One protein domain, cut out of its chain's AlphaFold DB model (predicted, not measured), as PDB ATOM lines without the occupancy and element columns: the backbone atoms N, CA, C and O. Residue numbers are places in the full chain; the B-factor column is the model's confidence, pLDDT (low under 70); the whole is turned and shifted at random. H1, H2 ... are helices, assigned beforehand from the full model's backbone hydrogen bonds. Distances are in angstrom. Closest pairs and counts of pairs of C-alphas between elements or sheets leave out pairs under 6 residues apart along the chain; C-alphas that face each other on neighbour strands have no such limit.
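Overview. This is residues 2 to 41 of the 402 residues of an uncharacterized protein of Cajanus cajan (UniProt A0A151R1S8). What shape do the parts make? An open triangle in which helix H1 is one side, the extended link of residues 20 to 25 the second and helix H2 the third. The helices draw near each other at H1's beginning, Phe 8, beside Leu 33 of H2, and residues 2 to 7 precede H1 as a tail with no named element. What is the make-up? The printed part has 40 residues with two named helices, H1 then H2, no named strand, and the class all helix. How is it spread? It is only just compact, close to loose, with a radius of gyration of the C-alphas of 10.4 A, and it is only just flat, spanning 30 by 22 by 12 A.

Along the chain. Where is the first helix? H1 is residues 8 to 19, 16.3 A from first to last C-alpha, beginning at C-alpha 8 (91.821, 97.837, 83.692). Where is the second? H2 is residues 26 to 40, 20.6 A long, from C-alpha 26 (96.001, 106.456, 75.043) to C-alpha 40 (89.078, 87.870, 80.755).

Arrangement. Do the helices touch? They only just touch, with 3 pairs of C-alphas within 8 A, H1 with residue 8 alone and H2 with residues 32 to 36 alone. The closest C-alphas are those of Phe 8 and Leu 33, 6.4 A apart. How do they run? They run opposite ways at a steep tilt of 50 degrees, with centres 15.0 A apart. What do their backbones show? In H1 and H2 every O i to N i+4 pair is within hydrogen-bond range.

Size, cuts and confidence. How large is it? The two C-alphas farthest apart, those of Gly 20 and Ala 41, are 30.4 A apart. What stands free? Residues 15 to 20, of which 15 to 19 belong to H1. Is it continuous and confident? The printed part has no cut, and the link from H1 to H2 is short. The mean pLDDT of the printed part is 88.7, and residue 41 is under 70.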
ATOM      1  N   TRP A   2      97.644  91.500  85.396       83.12
ATOM      2  CA  TRP A   2      98.028  90.080  85.160       83.12
ATOM      3  C   TRP A   2      98.196  89.201  86.421       83.12
ATOM      4  O   TRP A   2      97.758  88.050  86.433       83.12
ATOM      5  N   ARG A   3      98.801  89.742  87.495       84.50
ATOM      6  CA  ARG A   3      99.036  89.002  88.754       84.50
ATOM      7  C   ARG A   3      97.731  88.590  89.423       84.50
ATOM      8  O   ARG A   3      97.526  87.423  89.716       84.50
ATOM      9  N   GLU A   4      96.846  89.558  89.609       85.56
ATOM     10  CA  GLU A   4      95.632  89.408  90.417       85.56
ATOM     11  C   GLU A   4      94.365  89.208  89.575       85.56
ATOM     12  O   GLU A   4      93.289  89.038  90.123       85.56
ATOM     13  N   GLY A   5      94.460  89.230  88.243       83.62
ATOM     14  CA  GLY A   5      93.289  89.157  87.358       83.62
ATOM     15  C   GLY A   5      92.372  90.384  87.442       83.62
ATOM     16  O   GLY A   5      91.217  90.313  87.050       83.62
ATOM     17  N   GLN A   6      92.861  91.510  87.970       88.88
ATOM     18  CA  GLN A   6      92.084  92.751  88.068       88.88
ATOM     19  C   GLN A   6      91.786  93.345  86.687       88.88
ATOM     20  O   GLN A   6      92.638  93.281  85.789       88.88
ATOM     21  N   SER A   7      90.625  93.989  86.553       91.50
ATOM     22  CA  SER A   7      90.272  94.758  85.360       91.50
ATOM     23  C   SER A   7      91.178  95.986  85.183       91.50
ATOM     24  O   SER A   7      91.933  96.378  86.080       91.50
ATOM     25  N   PHE A   8      91.140  96.583  83.993       91.81
ATOM     26  CA  PHE A   8      91.821  97.837  83.692       91.81
ATOM     27  C   PHE A   8      91.317  98.954  84.599       91.81
ATOM     28  O   PHE A   8      92.136  99.703  85.120       91.81
ATOM     29  N   GLU A   9      90.006  99.024  84.828       92.75
ATOM     30  CA  GLU A   9      89.386 100.076  85.631       92.75
ATOM     31  C   GLU A   9      89.820  99.982  87.097       92.75
ATOM     32  O   GLU A   9      90.294 100.963  87.669       92.75
ATOM     33  N   ASP A  10      89.796  98.778  87.678       93.69
ATOM     34  CA  ASP A  10      90.245  98.558  89.059       93.69
ATOM     35  C   ASP A  10      91.725  98.916  89.223       93.69
ATOM     36  O   ASP A  10      92.122  99.597  90.170       93.69
ATOM     37  N   ALA A  11      92.556  98.495  88.264       93.31
ATOM     38  CA  ALA A  11      93.977  98.809  88.271       93.31
ATOM     39  C   ALA A  11      94.231 100.313  88.074       93.31
ATOM     40  O   ALA A  11      95.130 100.875  88.703       93.31
ATOM     41  N   PHE A  12      93.447 100.979  87.226       93.25
ATOM     42  CA  PHE A  12      93.533 102.416  86.996       93.25
ATOM     43  C   PHE A  12      93.166 103.195  88.260       93.25
ATOM     44  O   PHE A  12      93.942 104.054  88.688       93.25
ATOM     45  N   HIS A  13      92.051 102.848  88.907       93.44
ATOM     46  CA  HIS A  13      91.642 103.429  90.182       93.44
ATOM     47  C   HIS A  13      92.664 103.183  91.284       93.44
ATOM     48  O   HIS A  13      92.994 104.111  92.019       93.44
ATOM     49  N   TYR A  14      93.230 101.978  91.371       93.75
ATOM     50  CA  TYR A  14      94.283 101.671  92.334       93.75
ATOM     51  C   TYR A  14      95.490 102.612  92.181       93.75
ATOM     52  O   TYR A  14      95.931 103.235  93.151       93.75
ATOM     53  N   VAL A  15      95.997 102.788  90.954       93.88
ATOM     54  CA  VAL A  15      97.133 103.691  90.696       93.88
ATOM     55  C   VAL A  15      96.738 105.156  90.917       93.88
ATOM     56  O   VAL A  15      97.539 105.924  91.453       93.88
ATOM     57  N   LYS A  16      95.510 105.547  90.553       95.12
ATOM     58  CA  LYS A  16      94.986 106.904  90.756       95.12
ATOM     59  C   LYS A  16      94.885 107.250  92.235       95.12
ATOM     60  O   LYS A  16      95.356 108.308  92.631       95.12
ATOM     61  N   ASN A  17      94.363 106.345  93.054       95.38
ATOM     62  CA  ASN A  17      94.253 106.532  94.498       95.38
ATOM     63  C   ASN A  17      95.635 106.629  95.161       95.38
ATOM     64  O   ASN A  17      95.819 107.420  96.080       95.38
ATOM     65  N   ALA A  18      96.626 105.879  94.663       95.06
ATOM     66  CA  ALA A  18      97.992 105.926  95.179       95.06
ATOM     67  C   ALA A  18      98.776 107.190  94.766       95.06
ATOM     68  O   ALA A  18      99.698 107.591  95.474       95.06
ATOM     69  N   ARG A  19      98.464 107.802  93.612       94.81
ATOM     70  CA  ARG A  19      99.242 108.922  93.039       94.81
ATOM     71  C   ARG A  19      98.498 110.257  92.955       94.81
ATOM     72  O   ARG A  19      99.117 111.264  92.624       94.81
ATOM     73  N   GLY A  20      97.190 110.283  93.186       90.31
ATOM     74  CA  GLY A  20      96.313 111.443  92.988       90.31
ATOM     75  C   GLY A  20      95.990 111.744  91.517       90.31
ATOM     76  O   GLY A  20      94.846 112.057  91.195       90.31
ATOM     77  N   VAL A  21      96.965 111.607  90.607       89.31
ATOM     78  CA  VAL A  21      96.796 111.840  89.162       89.31
ATOM     79  C   VAL A  21      97.380 110.688  88.344       89.31
ATOM     80  O   VAL A  21      98.523 110.272  88.543       89.31
ATOM     81  N   THR A  22      96.603 110.207  87.374       92.00
ATOM     82  CA  THR A  22      96.999 109.196  86.387       92.00
ATOM     83  C   THR A  22      96.560 109.626  84.993       92.00
ATOM     84  O   THR A  22      95.382 109.874  84.759       92.00
ATOM     85  N   ASN A  23      97.508 109.708  84.058       90.31
ATOM     86  CA  ASN A  23      97.239 110.014  82.651       90.31
ATOM     87  C   ASN A  23      98.065 109.075  81.752       90.31
ATOM     88  O   ASN A  23      99.151 109.451  81.304       90.31
ATOM     89  N   PRO A  24      97.646 107.805  81.591       89.38
ATOM     90  CA  PRO A  24      98.327 106.887  80.691       89.38
ATOM     91  C   PRO A  24      98.229 107.399  79.252       89.38
ATOM     92  O   PRO A  24      97.204 107.937  78.844       89.38
ATOM     93  N   ASN A  25      99.277 107.175  78.456       92.38
ATOM     94  CA  ASN A  25      99.185 107.377  77.011       92.38
ATOM     95  C   ASN A  25      98.014 106.535  76.469       92.38
ATOM     96  O   ASN A  25      97.928 105.344  76.777       92.38
ATOM     97  N   MET A  26      97.149 107.136  75.647       90.62
ATOM     98  CA  MET A  26      96.001 106.456  75.043       90.62
ATOM     99  C   MET A  26      96.380 105.139  74.364       90.62
ATOM    100  O   MET A  26      95.686 104.143  74.541       90.62
ATOM    101  N   GLY A  27      97.520 105.088  73.668       91.50
ATOM    102  CA  GLY A  27      98.007 103.854  73.047       91.50
ATOM    103  C   GLY A  27      98.287 102.747  74.069       91.50
ATOM    104  O   GLY A  27      97.904 101.596  73.862       91.50
ATOM    105  N   PHE A  28      98.886 103.095  75.210       89.75
ATOM    106  CA  PHE A  28      99.140 102.150  76.299       89.75
ATOM    107  C   PHE A  28      97.837 101.689  76.967       89.75
ATOM    108  O   PHE A  28      97.660 100.496  77.213       89.75
ATOM    109  N   ALA A  29      96.895 102.605  77.206       92.44
ATOM    110  CA  ALA A  29      95.580 102.258  77.746       92.44
ATOM    111  C   ALA A  29      94.833 101.282  76.818       92.44
ATOM    112  O   ALA A  29      94.342 100.248  77.271       92.44
ATOM    113  N   CYS A  30      94.842 101.540  75.506       90.06
ATOM    114  CA  CYS A  30      94.268 100.642  74.505       90.06
ATOM    115  C   CYS A  30      94.909  99.246  74.531       90.06
ATOM    116  O   CYS A  30      94.191  98.249  74.464       90.06
ATOM    117  N   GLN A  31      96.235  99.145  74.678       89.06
ATOM    118  CA  GLN A  31      96.926  97.852  74.794       89.06
ATOM    119  C   GLN A  31      96.500  97.072  76.044       89.06
ATOM    120  O   GLN A  31      96.289  95.860  75.968       89.06
ATOM    121  N   LEU A  32      96.341  97.746  77.187       90.38
ATOM    122  CA  LEU A  32      95.869  97.109  78.419       90.38
ATOM    123  C   LEU A  32      94.419  96.629  78.299       90.38
ATOM    124  O   LEU A  32      94.113  95.517  78.726       90.38
ATOM    125  N   LEU A  33      93.551  97.419  77.666       89.75
ATOM    126  CA  LEU A  33      92.169  97.028  77.386       89.75
ATOM    127  C   LEU A  33      92.099  95.829  76.431       89.75
ATOM    128  O   LEU A  33      91.333  94.897  76.666       89.75
ATOM    129  N   GLN A  34      92.923  95.802  75.379       85.62
ATOM    130  CA  GLN A  34      93.029  94.645  74.485       85.62
ATOM    131  C   GLN A  34      93.551  93.406  75.219       85.62
ATOM    132  O   GLN A  34      93.032  92.313  75.011       85.62
ATOM    133  N   CYS A  35      94.547  93.570  76.094       83.38
ATOM    134  CA  CYS A  35      95.045  92.493  76.944       83.38
ATOM    135  C   CYS A  35      93.920  91.942  77.828       83.38
ATOM    136  O   CYS A  35      93.663  90.742  77.787       83.38
ATOM    137  N   GLN A  36      93.177  92.809  78.525       86.88
ATOM    138  CA  GLN A  36      92.024  92.411  79.334       86.88
ATOM    139  C   GLN A  36      90.985  91.642  78.514       86.88
ATOM    140  O   GLN A  36      90.534  90.587  78.950       86.88
ATOM    141  N   LYS A  37      90.628  92.130  77.319       83.44
ATOM    142  CA  LYS A  37      89.699  91.423  76.424       83.44
ATOM    143  C   LYS A  37      90.196  90.018  76.079       83.44
ATOM    144  O   LYS A  37      89.385  89.109  75.994       83.44
ATOM    145  N   ARG A  38      91.507  89.824  75.905       78.62
ATOM    146  CA  ARG A  38      92.086  88.500  75.624       78.62
ATOM    147  C   ARG A  38      92.123  87.584  76.847       78.62
ATOM    148  O   ARG A  38      91.926  86.388  76.686       78.62
ATOM    149  N   VAL A  39      92.396  88.120  78.039       77.88
ATOM    150  CA  VAL A  39      92.590  87.301  79.251       77.88
ATOM    151  C   VAL A  39      91.316  87.057  80.060       77.88
ATOM    152  O   VAL A  39      91.271  86.093  80.815       77.88
ATOM    153  N   HIS A  40      90.305  87.924  79.947       76.25
ATOM    154  CA  HIS A  40      89.078  87.870  80.755       76.25
ATOM    155  C   HIS A  40      87.811  87.561  79.936       76.25
ATOM    156  O   HIS A  40      86.720  87.566  80.503       76.25
ATOM    157  N   ALA A  41      87.908  87.327  78.621       65.50
ATOM    158  CA  ALA A  41      86.740  86.931  77.834       65.50
ATOM    159  C   ALA A  41      86.227  85.551  78.279       65.50
ATOM    160  O   ALA A  41      86.946  84.559  78.184       65.50
TER     161      ALA A  41